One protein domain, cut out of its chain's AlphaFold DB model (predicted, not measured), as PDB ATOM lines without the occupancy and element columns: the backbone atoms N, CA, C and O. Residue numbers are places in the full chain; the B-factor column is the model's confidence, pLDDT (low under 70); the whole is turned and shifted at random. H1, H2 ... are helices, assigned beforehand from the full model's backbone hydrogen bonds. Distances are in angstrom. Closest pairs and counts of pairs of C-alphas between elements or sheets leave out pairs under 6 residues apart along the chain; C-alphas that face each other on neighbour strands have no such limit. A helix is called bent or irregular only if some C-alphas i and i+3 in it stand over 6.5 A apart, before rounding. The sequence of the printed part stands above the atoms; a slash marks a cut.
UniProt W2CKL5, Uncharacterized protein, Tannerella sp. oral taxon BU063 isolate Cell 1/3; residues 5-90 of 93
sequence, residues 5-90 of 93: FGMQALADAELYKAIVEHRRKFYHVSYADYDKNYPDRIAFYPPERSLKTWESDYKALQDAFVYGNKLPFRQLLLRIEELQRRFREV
ATOM      1  N   PHE A   5     281.279 317.954 226.451       94.12
ATOM      2  CA  PHE A   5     280.581 316.731 226.844       94.12
ATOM      3  C   PHE A   5     279.074 316.940 227.020       94.12
ATOM      4  O   PHE A   5     278.293 316.078 226.640       94.12
ATOM      5  N   GLY A   6     278.650 318.091 227.554       91.75
ATOM      6  CA  GLY A   6     277.231 318.412 227.699       91.75
ATOM      7  C   GLY A   6     276.517 318.543 226.354       91.75
ATOM      8  O   GLY A   6     275.412 318.036 226.208       91.75
ATOM      9  N   MET A   7     277.160 319.175 225.372       92.50
ATOM     10  CA  MET A   7     276.622 319.283 224.014       92.50
ATOM     11  C   MET A   7     276.589 317.925 223.309       92.50
ATOM     12  O   MET A   7     275.586 317.596 222.690       92.50
ATOM     13  N   GLN A   8     277.647 317.117 223.447       93.25
ATOM     14  CA  GLN A   8     277.684 315.757 222.897       93.25
ATOM     15  C   GLN A   8     276.572 314.878 223.477       93.25
ATOM     16  O   GLN A   8     275.870 314.222 222.720       93.25
ATOM     17  N   ALA A   9     276.371 314.910 224.798       91.12
ATOM     18  CA  ALA A   9     275.326 314.130 225.454       91.12
ATOM     19  C   ALA A   9     273.913 314.557 225.030       91.12
ATOM     20  O   ALA A   9     273.040 313.711 224.888       91.12
ATOM     21  N   LEU A  10     273.683 315.859 224.819       90.94
ATOM     22  CA  LEU A  10     272.399 316.353 224.317       90.94
ATOM     23  C   LEU A  10     272.159 315.973 222.851       90.94
ATOM     24  O   LEU A  10     271.014 315.814 222.462       90.94
ATOM     25  N   ALA A  11     273.202 315.821 222.037       90.62
ATOM     26  CA  ALA A  11     273.054 315.457 220.629       90.62
ATOM     27  C   ALA A  11     272.851 313.945 220.394       90.62
ATOM     28  O   ALA A  11     272.506 313.545 219.283       90.62
ATOM     29  N   ASP A  12     273.076 313.103 221.406       93.44
ATOM     30  CA  ASP A  12     273.060 311.642 221.279       93.44
ATOM     31  C   ASP A  12     271.702 311.042 221.693       93.44
ATOM     32  O   ASP A  12     271.507 310.538 222.805       93.44
ATOM     33  N   ALA A  13     270.736 311.128 220.775       92.12
ATOM     34  CA  ALA A  13     269.382 310.599 220.954       92.12
ATOM     35  C   ALA A  13     269.359 309.077 221.188       92.12
ATOM     36  O   ALA A  13     268.587 308.584 222.016       92.12
ATOM     37  N   GLU A  14     270.231 308.338 220.498       93.69
ATOM     38  CA  GLU A  14     270.329 306.878 220.596       93.69
ATOM     39  C   GLU A  14     270.817 306.447 221.979       93.69
ATOM     40  O   GLU A  14     270.213 305.573 222.609       93.69
ATOM     41  N   LEU A  15     271.860 307.103 222.504       93.31
ATOM     42  CA  LEU A  15     272.333 306.863 223.863       93.31
ATOM     43  C   LEU A  15     271.233 307.140 224.889       93.31
ATOM     44  O   LEU A  15     271.028 306.343 225.807       93.31
ATOM     45  N   TYR A  16     270.503 308.248 224.739       93.56
ATOM     46  CA  TYR A  16     269.424 308.582 225.663       93.56
ATOM     47  C   TYR A  16     268.305 307.533 225.644       93.56
ATOM     48  O   TYR A  16     267.888 307.041 226.698       93.56
ATOM     49  N   LYS A  17     267.858 307.134 224.448       93.88
ATOM     50  CA  LYS A  17     266.861 306.074 224.259       93.88
ATOM     51  C   LYS A  17     267.321 304.764 224.897       93.88
ATOM     52  O   LYS A  17     266.557 304.147 225.639       93.88
ATOM     53  N   ALA A  18     268.583 304.379 224.698       94.69
ATOM     54  CA  ALA A  18     269.158 303.186 225.312       94.69
ATOM     55  C   ALA A  18     269.113 303.236 226.850       94.69
ATOM     56  O   ALA A  18     268.817 302.222 227.483       94.69
ATOM     57  N   ILE A  19     269.338 304.405 227.463       93.56
ATOM     58  CA  ILE A  19     269.217 304.590 228.918       93.56
ATOM     59  C   ILE A  19     267.767 304.387 229.384       93.56
ATOM     60  O   ILE A  19     267.546 303.690 230.379       93.56
ATOM     61  N   VAL A  20     266.780 304.960 228.685       93.12
ATOM     62  CA  VAL A  20     265.352 304.801 229.028       93.12
ATOM     63  C   VAL A  20     264.929 303.332 228.935       93.12
ATOM     64  O   VAL A  20     264.370 302.797 229.895       93.12
ATOM     65  N   GLU A  21     265.269 302.646 227.840       93.88
ATOM     66  CA  GLU A  21     264.935 301.227 227.652       93.88
ATOM     67  C   GLU A  21     265.642 300.317 228.655       93.88
ATOM     68  O   GLU A  21     265.040 299.385 229.194       93.88
ATOM     69  N   HIS A  22     266.911 300.598 228.957       94.50
ATOM     70  CA  HIS A  22     267.640 299.870 229.985       94.50
ATOM     71  C   HIS A  22     266.934 300.001 231.340       94.50
ATOM     72  O   HIS A  22     266.689 298.999 232.013       94.50
ATOM     73  N   ARG A  23     266.536 301.221 231.725       91.88
ATOM     74  CA  ARG A  23     265.798 301.442 232.975       91.88
ATOM     75  C   ARG A  23     264.466 300.701 232.981       91.88
ATOM     76  O   ARG A  23     264.192 300.014 233.959       91.88
ATOM     77  N   ARG A  24     263.699 300.765 231.890       91.38
ATOM     78  CA  ARG A  24     262.422 300.049 231.752       91.38
ATOM     79  C   ARG A  24     262.592 298.533 231.910       91.38
ATOM     80  O   ARG A  24     261.768 297.887 232.549       91.38
ATOM     81  N   LYS A  25     263.658 297.962 231.339       91.75
ATOM     82  CA  LYS A  25     263.908 296.514 231.353       91.75
ATOM     83  C   LYS A  25     264.418 295.998 232.699       91.75
ATOM     84  O   LYS A  25     263.999 294.927 233.127       91.75
ATOM     85  N   PHE A  26     265.342 296.716 233.335       91.81
ATOM     86  CA  PHE A  26     266.064 296.213 234.511       91.81
ATOM     87  C   PHE A  26     265.537 296.744 235.843       91.81
ATOM     88  O   PHE A  26     265.737 296.107 236.874       91.81
ATOM     89  N   TYR A  27     264.830 297.871 235.838       83.81
ATOM     90  CA  TYR A  27     264.191 298.420 237.025       83.81
ATOM     91  C   TYR A  27     262.687 298.248 236.852       83.81
ATOM     92  O   TYR A  27     262.021 299.117 236.316       83.81
ATOM     93  N   HIS A  28     262.131 297.110 237.265       75.25
ATOM     94  CA  HIS A  28     260.685 296.898 237.176       75.25
ATOM     95  C   HIS A  28     259.991 297.408 238.441       75.25
ATOM     96  O   HIS A  28     259.672 296.653 239.359       75.25
ATOM     97  N   VAL A  29     259.796 298.723 238.504       85.75
ATOM     98  CA  VAL A  29     258.998 299.359 239.553       85.75
ATOM     99  C   VAL A  29     257.552 299.418 239.066       85.75
ATOM    100  O   VAL A  29     257.259 300.118 238.104       85.75
ATOM    101  N   SER A  30     256.645 298.687 239.720       80.31
ATOM    102  CA  SER A  30     255.266 298.464 239.244       80.31
ATOM    103  C   SER A  30     254.440 299.739 239.022       80.31
ATOM    104  O   SER A  30     253.494 299.725 238.243       80.31
ATOM    105  N   TYR A  31     254.795 300.839 239.686       84.75
ATOM    106  CA  TYR A  31     254.132 302.139 239.548       84.75
ATOM    107  C   TYR A  31     254.863 303.118 238.612       84.75
ATOM    108  O   TYR A  31     254.408 304.248 238.434       84.75
ATOM    109  N   ALA A  32     256.019 302.741 238.059       88.69
ATOM    110  CA  ALA A  32     256.827 303.633 237.241       88.69
ATOM    111  C   ALA A  32     256.368 303.622 235.779       88.69
ATOM    112  O   ALA A  32     256.385 302.597 235.102       88.69
ATOM    113  N   ASP A  33     256.013 304.804 235.285       91.31
ATOM    114  CA  ASP A  33     255.753 305.055 233.872       91.31
ATOM    115  C   ASP A  33     257.036 305.578 233.212       91.31
ATOM    116  O   ASP A  33     257.375 306.762 233.312       91.31
ATOM    117  N   TYR A  34     257.776 304.671 232.572       90.62
ATOM    118  CA  TYR A  34     259.036 304.987 231.897       90.62
ATOM    119  C   TYR A  34     258.843 305.823 230.631       90.62
ATOM    120  O   TYR A  34     259.791 306.478 230.207       90.62
ATOM    121  N   ASP A  35     257.634 305.899 230.067       91.00
ATOM    122  CA  ASP A  35     257.381 306.771 228.916       91.00
ATOM    123  C   ASP A  35     257.519 308.242 229.316       91.00
ATOM    124  O   ASP A  35     257.927 309.083 228.519       91.00
ATOM    125  N   LYS A  36     257.260 308.578 230.586       92.50
ATOM    126  CA  LYS A  36     257.522 309.922 231.133       92.50
ATOM    127  C   LYS A  36     259.007 310.269 231.212       92.50
ATOM    128  O   LYS A  36     259.343 311.377 231.620       92.50
ATOM    129  N   ASN A  37     259.898 309.333 230.896       91.88
ATOM    130  CA  ASN A  37     261.334 309.571 230.852       91.88
ATOM    131  C   ASN A  37     261.821 309.917 229.436       91.88
ATOM    132  O   ASN A  37     263.002 310.197 229.301       91.88
ATOM    133  N   TYR A  38     260.970 309.943 228.403       92.69
ATOM    134  CA  TYR A  38     261.378 310.487 227.102       92.69
ATOM    135  C   TYR A  38     261.476 312.022 227.124       92.69
ATOM    136  O   TYR A  38     260.810 312.674 227.942       92.69
ATOM    137  N   PRO A  39     262.309 312.625 226.251       91.75
ATOM    138  CA  PRO A  39     262.655 314.036 226.352       91.75
ATOM    139  C   PRO A  39     261.480 315.004 226.281       91.75
ATOM    140  O   PRO A  39     261.451 315.975 227.037       91.75
ATOM    141  N   ASP A  40     260.490 314.714 225.439       90.62
ATOM    142  CA  ASP A  40     259.263 315.494 225.262       90.62
ATOM    143  C   ASP A  40     258.450 315.626 226.561       90.62
ATOM    144  O   ASP A  40     257.804 316.654 226.795       90.62
ATOM    145  N   ARG A  41     258.523 314.619 227.443       91.75
ATOM    146  CA  ARG A  41     257.748 314.555 228.691       91.75
ATOM    147  C   ARG A  41     258.490 315.070 229.917       91.75
ATOM    148  O   ARG A  41     257.844 315.422 230.907       91.75
ATOM    149  N   ILE A  42     259.821 315.147 229.882       90.88
ATOM    150  CA  ILE A  42     260.598 315.633 231.025       90.88
ATOM    151  C   ILE A  42     260.383 317.138 231.216       90.88
ATOM    152  O   ILE A  42     260.478 317.942 230.283       90.88
ATOM    153  N   ALA A  43     260.096 317.523 232.458       92.12
ATOM    154  CA  ALA A  43     259.974 318.905 232.896       92.12
ATOM    155  C   ALA A  43     260.986 319.172 234.018       92.12
ATOM    156  O   ALA A  43     260.827 318.696 235.139       92.12
ATOM    157  N   PHE A  44     262.042 319.916 233.696       91.69
ATOM    158  CA  PHE A  44     263.019 320.398 234.670       91.69
ATOM    159  C   PHE A  44     262.534 321.664 235.376       91.69
ATOM    160  O   PHE A  44     262.917 321.914 236.518       91.69
ATOM    161  N   TYR A  45     261.720 322.476 234.694       91.94
ATOM    162  CA  TYR A  45     261.219 323.716 235.262       91.94
ATOM    163  C   TYR A  45     260.206 323.415 236.381       91.94
ATOM    164  O   TYR A  45     259.243 322.674 236.148       91.94
ATOM    165  N   PRO A  46     260.394 323.964 237.593       91.06
ATOM    166  CA  PRO A  46     259.505 323.693 238.714       91.06
ATOM    167  C   PRO A  46     258.089 324.236 238.485       91.06
ATOM    168  O   PRO A  46     257.917 325.292 237.875       91.06
ATOM    169  N   PRO A  47     257.053 323.575 239.032       93.31
ATOM    170  CA  PRO A  47     255.700 324.109 238.996       93.31
ATOM    171  C   PRO A  47     255.613 325.411 239.804       93.31
ATOM    172  O   PRO A  47     256.266 325.556 240.839       93.31
ATOM    173  N   GLU A  48     254.746 326.329 239.376       93.88
ATOM    174  CA  GLU A  48     254.635 327.684 239.942       93.88
ATOM    175  C   GLU A  48     254.442 327.691 241.466       93.88
ATOM    176  O   GLU A  48     255.113 328.431 242.185       93.88
ATOM    177  N   ARG A  49     253.616 326.767 241.976       95.56
ATOM    178  CA  ARG A  49     253.367 326.580 243.417       95.56
ATOM    179  C   ARG A  49     254.630 326.346 244.253       95.56
ATOM    180  O   ARG A  49     254.610 326.581 245.455       95.56
ATOM    181  N   SER A  50     255.702 325.846 243.641       95.38
ATOM    182  CA  SER A  50     256.949 325.479 244.314       95.38
ATOM    183  C   SER A  50     258.046 326.535 244.172       95.38
ATOM    184  O   SER A  50     259.036 326.455 244.895       95.38
ATOM    185  N   LEU A  51     257.876 327.540 243.301       95.25
ATOM    186  CA  LEU A  51     258.919 328.526 242.990       95.25
ATOM    187  C   LEU A  51     259.424 329.263 244.230       95.25
ATOM    188  O   LEU A  51     260.630 329.361 244.433       95.25
ATOM    189  N   LYS A  52     258.510 329.729 245.087       95.50
ATOM    190  CA  LYS A  52     258.870 330.476 246.300       95.50
ATOM    191  C   LYS A  52     259.671 329.626 247.288       95.50
ATOM    192  O   LYS A  52     260.646 330.100 247.867       95.50
ATOM    193  N   THR A  53     259.268 328.371 247.482       96.81
ATOM    194  CA  THR A  53     259.990 327.435 248.357       96.81
ATOM    195  C   THR A  53     261.378 327.142 247.798       96.81
ATOM    196  O   THR A  53     262.356 327.201 248.531       96.81
ATOM    197  N   TRP A  54     261.478 326.909 246.489       96.25
ATOM    198  CA  TRP A  54     262.749 326.614 245.830       96.25
ATOM    199  C   TRP A  54     263.705 327.804 245.831       96.25
ATOM    200  O   TRP A  54     264.904 327.607 245.974       96.25
ATOM    201  N   GLU A  55     263.200 329.033 245.707       96.56
ATOM    202  CA  GLU A  55     264.022 330.238 245.830       96.56
ATOM    203  C   GLU A  55     264.660 330.335 247.220       96.56
ATOM    204  O   GLU A  55     265.856 330.602 247.343       96.56
ATOM    205  N   SER A  56     263.871 330.072 248.266       96.38
ATOM    206  CA  SER A  56     264.354 330.064 249.649       96.38
ATOM    207  C   SER A  56     265.396 328.968 249.882       96.38
ATOM    208  O   SER A  56     266.462 329.245 250.434       96.38
ATOM    209  N   ASP A  57     265.121 327.743 249.427       96.06
ATOM    210  CA  ASP A  57     266.058 326.618 249.537       96.06
ATOM    211  C   ASP A  57     267.346 326.884 248.753       96.06
ATOM    212  O   ASP A  57     268.448 326.638 249.247       96.06
ATOM    213  N   TYR A  58     267.234 327.450 247.550       95.69
ATOM    214  CA  TYR A  58     268.388 327.814 246.738       95.69
ATOM    215  C   TYR A  58     269.231 328.897 247.410       95.69
ATOM    216  O   TYR A  58     270.456 328.808 247.388       95.69
ATOM    217  N   LYS A  59     268.609 329.884 248.065       95.44
ATOM    218  CA  LYS A  59     269.336 330.891 248.843       95.44
ATOM    219  C   LYS A  59     270.121 330.254 249.994       95.44
ATOM    220  O   LYS A  59     271.305 330.540 250.150       95.44
ATOM    221  N   ALA A  60     269.499 329.345 250.747       95.81
ATOM    222  CA  ALA A  60     270.185 328.615 251.813       95.81
ATOM    223  C   ALA A  60     271.363 327.783 251.269       95.81
ATOM    224  O   ALA A  60     272.455 327.805 251.837       95.81
ATOM    225  N   LEU A  61     271.174 327.110 250.126       94.06
ATOM    226  CA  LEU A  61     272.234 326.376 249.428       94.06
ATOM    227  C   LEU A  61     273.385 327.302 249.016       94.06
ATOM    228  O   LEU A  61     274.554 326.962 249.200       94.06
ATOM    229  N   GLN A  62     273.064 328.475 248.469       94.44
ATOM    230  CA  GLN A  62     274.064 329.456 248.071       94.44
ATOM    231  C   GLN A  62     274.891 329.942 249.258       94.44
ATOM    232  O   GLN A  62     276.097 330.123 249.125       94.44
ATOM    233  N   ASP A  63     274.261 330.159 250.406       92.12
ATOM    234  CA  ASP A  63     274.935 330.660 251.600       92.12
ATOM    235  C   ASP A  63     275.815 329.605 252.274       92.12
ATOM    236  O   ASP A  63     276.911 329.936 252.720       92.12
ATOM    237  N   ALA A  64     275.382 328.344 252.286       94.12
ATOM    238  CA  ALA A  64     276.109 327.270 252.956       94.12
ATOM    239  C   ALA A  64     277.156 326.560 252.075       94.12
ATOM    240  O   ALA A  64     278.157 326.086 252.606       94.12
ATOM    241  N   PHE A  65     276.949 326.471 250.754       91.44
ATOM    242  CA  PHE A  65     277.724 325.556 249.897       91.44
ATOM    243  C   PHE A  65     278.297 326.170 248.613       91.44
ATOM    244  O   PHE A  65     279.178 325.565 248.001       91.44
ATOM    245  N   VAL A  66     277.825 327.341 248.169       90.31
ATOM    246  CA  VAL A  66     278.295 327.955 246.914       90.31
ATOM    247  C   VAL A  66     279.255 329.102 247.201       90.31
ATOM    248  O   VAL A  66     278.861 330.175 247.660       90.31
ATOM    249  N   TYR A  67     280.523 328.890 246.862       90.25
ATOM    250  CA  TYR A  67     281.577 329.890 246.997       90.25
ATOM    251  C   TYR A  67     281.806 330.657 245.687       90.25
ATOM    252  O   TYR A  67     281.648 330.114 244.592       90.25
ATOM    253  N   GLY A  68     282.219 331.922 245.796       90.25
ATOM    254  CA  GLY A  68     282.494 332.787 244.647       90.25
ATOM    255  C   GLY A  68     281.231 333.408 244.044       90.25
ATOM    256  O   GLY A  68     280.342 333.861 244.765       90.25
ATOM    257  N   ASN A  69     281.165 333.469 242.712       87.06
ATOM    258  CA  ASN A  69     280.055 334.110 242.010       87.06
ATOM    259  C   ASN A  69     278.771 333.277 242.125       87.06
ATOM    260  O   ASN A  69     278.634 332.218 241.514       87.06
ATOM    261  N   LYS A  70     277.810 333.801 242.887       90.75
ATOM    262  CA  LYS A  70     276.486 333.211 243.090       90.75
ATOM    263  C   LYS A  70     275.548 333.617 241.952       90.75
ATOM    264  O   LYS A  70     275.259 334.797 241.770       90.75
ATOM    265  N   LEU A  71     275.063 332.641 241.186       92.50
ATOM    266  CA  LEU A  71     274.086 332.879 240.120       92.50
ATOM    267  C   LEU A  71     272.721 333.255 240.730       92.50
ATOM    268  O   LEU A  71     272.192 332.469 241.508       92.50
ATOM    269  N   PRO A  72     272.102 334.399 240.403       94.75
ATOM    270  CA  PRO A  72     270.786 334.736 240.950       94.75
ATOM    271  C   PRO A  72     269.724 333.696 240.576       94.75
ATOM    272  O   PRO A  72     269.730 333.187 239.455       94.75
ATOM    273  N   PHE A  73     268.764 333.433 241.469       95.31
ATOM    274  CA  PHE A  73     267.735 332.405 241.256       95.31
ATOM    275  C   PHE A  73     266.976 332.579 239.931       95.31
ATOM    276  O   PHE A  73     266.833 331.632 239.162       95.31
ATOM    277  N   ARG A  74     266.587 333.813 239.585       94.81
ATOM    278  CA  ARG A  74     265.942 334.108 238.295       94.81
ATOM    279  C   ARG A  74     266.804 333.714 237.090       94.81
ATOM    280  O   ARG A  74     266.281 333.213 236.103       94.81
ATOM    281  N   GLN A  75     268.116 333.938 237.165       95.75
ATOM    282  CA  GLN A  75     269.043 333.559 236.094       95.75
ATOM    283  C   GLN A  75     269.221 332.041 236.027       95.75
ATOM    284  O   GLN A  75     269.287 331.480 234.937       95.75
ATOM    285  N   LEU A  76     269.230 331.357 237.175       94.88
ATOM    286  CA  LEU A  76     269.212 329.897 237.218       94.88
ATOM    287  C   LEU A  76     267.958 329.331 236.536       94.88
ATOM    288  O   LEU A  76     268.075 328.413 235.729       94.88
ATOM    289  N   LEU A  77     266.779 329.897 236.802       96.00
ATOM    290  CA  LEU A  77     265.528 329.452 236.181       96.00
ATOM    291  C   LEU A  77     265.542 329.602 234.655       96.00
ATOM    292  O   LEU A  77     265.181 328.654 233.962       96.00
ATOM    293  N   LEU A  78     266.039 330.726 234.126       96.00
ATOM    294  CA  LEU A  78     266.203 330.912 232.675       96.00
ATOM    295  C   LEU A  78     267.127 329.849 232.061       96.00
ATOM    296  O   LEU A  78     266.886 329.348 230.965       96.00
ATOM    297  N   ARG A  79     268.179 329.461 232.786       95.31
ATOM    298  CA  ARG A  79     269.124 328.424 232.348       95.31
ATOM    299  C   ARG A  79     268.514 327.024 232.384       95.31
ATOM    300  O   ARG A  79     268.817 326.214 231.511       95.31
ATOM    301  N   ILE A  80     267.653 326.742 233.361       95.12
ATOM    302  CA  ILE A  80     266.882 325.491 233.442       95.12
ATOM    303  C   ILE A  80     265.859 325.415 232.302       95.12
ATOM    304  O   ILE A  80     265.723 324.367 231.674       95.12
ATOM    305  N   GLU A  81     265.171 326.515 232.002       95.00
ATOM    306  CA  GLU A  81     264.227 326.599 230.886       95.00
ATOM    307  C   GLU A  81     264.927 326.371 229.540       95.00
ATOM    308  O   GLU A  81     264.483 325.556 228.729       95.00
ATOM    309  N   GLU A  82     266.078 327.013 229.331       95.06
ATOM    310  CA  GLU A  82     266.901 326.799 228.143       95.06
ATOM    311  C   GLU A  82     267.356 325.339 228.014       95.06
ATOM    312  O   GLU A  82     267.279 324.766 226.924       95.06
ATOM    313  N   LEU A  83     267.797 324.722 229.116       94.00
ATOM    314  CA  LEU A  83     268.160 323.305 229.137       94.00
ATOM    315  C   LEU A  83     266.977 322.428 228.735       94.00
ATOM    316  O   LEU A  83     267.140 321.552 227.892       94.00
ATOM    317  N   GLN A  84     265.795 322.675 229.299       93.62
ATOM    318  CA  GLN A  84     264.590 321.922 228.966       93.62
ATOM    319  C   GLN A  84     264.237 322.043 227.487       93.62
ATOM    320  O   GLN A  84     263.911 321.037 226.861       93.62
ATOM    321  N   ARG A  85     264.324 323.251 226.919       92.88
ATOM    322  CA  ARG A  85     264.077 323.472 225.491       92.88
ATOM    323  C   ARG A  85     265.046 322.657 224.637       92.88
ATOM    324  O   ARG A  85     264.596 321.852 223.832       92.88
ATOM    325  N   ARG A  86     266.357 322.807 224.860       92.06
ATOM    326  CA  ARG A  86     267.393 322.070 224.110       92.06
ATOM    327  C   ARG A  86     267.237 320.557 224.254       92.06
ATOM    328  O   ARG A  86     267.480 319.816 223.315       92.06
ATOM    329  N   PHE A  87     266.834 320.102 225.435       91.44
ATOM    330  CA  PHE A  87     266.617 318.691 225.713       91.44
ATOM    331  C   PHE A  87     265.404 318.123 224.966       91.44
ATOM    332  O   PHE A  87     265.456 317.003 224.478       91.44
ATOM    333  N   ARG A  88     264.326 318.900 224.825       91.44
ATOM    334  CA  ARG A  88     263.129 318.507 224.062       91.44
ATOM    335  C   ARG A  88     263.315 318.567 222.547       91.44
ATOM    336  O   ARG A  88     262.534 317.965 221.826       91.44
ATOM    337  N   GLU A  89     264.327 319.289 222.073       88.81
ATOM    338  CA  GLU A  89     264.708 319.344 220.655       88.81
ATOM    339  C   GLU A  89     265.466 318.090 220.191       88.81
ATOM    340  O   GLU A  89     265.715 317.935 218.996       88.81
ATOM    341  N   VAL A  90     265.827 317.190 221.110       83.94
ATOM    342  CA  VAL A  90     266.470 315.918 220.779       83.94
ATOM    343  C   VAL A  90     265.460 315.011 220.077       83.94
ATOM    344  O   VAL A  90     264.525 314.510 220.698       83.94
TER     345      VAL A  90
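AT A GLANCE: This is residues 5 to 90 of the 93 residues of an uncharacterized protein of Tannerella sp. oral taxon BU063 isolate Cell 1/3 (UniProt W2CKL5). The domain is a loose bridge: H5, with the extended stretch of residues 38 to 47 running beside it, spans between H4 at one end of the longest axis and H2 with the short H3 at the other. H1 is near the last turns of H5, with Leu 10 closest to Phe 87, and the first residue of H5, Phe 73, meets H4 partway along its length, at residues 55 to 59; residues 26 to 31 stick out. The printed part has 86 residues with five named helices, H1 to H5 in chain order, and no named strand; the class is all helix. It is loose, with a radius of gyration of the C-alphas of 16.1 A and spans of 41 by 31 by 23 A.

HOW THE PARTS SIT: H4, residues 48 to 65, only just touches H5, residues 73 to 88, with 3 pairs of C-alphas within 8 A. The closest are those of Glu 55 and Phe 73, 6.3 A apart; H4 takes part with residues 55 to 59 alone, H5 with residue 73 alone. They run opposite ways at a steep tilt of 66 degrees. H5 is close to but not clearly touching H1, residues 5 to 11; their closest C-alphas, of Leu 10 and Phe 87, are 6.4 A apart. H1 and H2, residues 13 to 26, meet only through their link. H2 touches H3, residues 34 to 37, with residues 20 to 24 alone; the closest C-alphas, of Arg 24 and Tyr 34, are 6.0 A apart. H2 and H5 are apart, as are H3 and H4. Every O i to N i+4 pair is within hydrogen-bond range in H1, H2 and H5, and 12 of 14 are in H4; H3 is too short for such a pair.

IN THESE COORDINATES: H4 is 25.2 A long from C-alpha 48 at (254.635, 327.684, 239.942), with a kink of 27 degrees near residue 55; it is irregular, with C-alphas 49 and 52 7.3 A apart. H5 is 22.6 A long and ends at C-alpha 88, (263.129, 318.507, 224.062). H2 is 20.0 A long, H1 9.8 A and H3 5.2 A; H1 begins at C-alpha 5, (280.581, 316.731, 226.844).

THE WHOLE: The C-alphas farthest apart, of Ser 30 and Gly 68, are 44.1 A apart. The printed part has no cut; the link from H1 to H2 is tight and the other links are short. The mean pLDDT of the printed part is 92.4, and no printed residue is under 70.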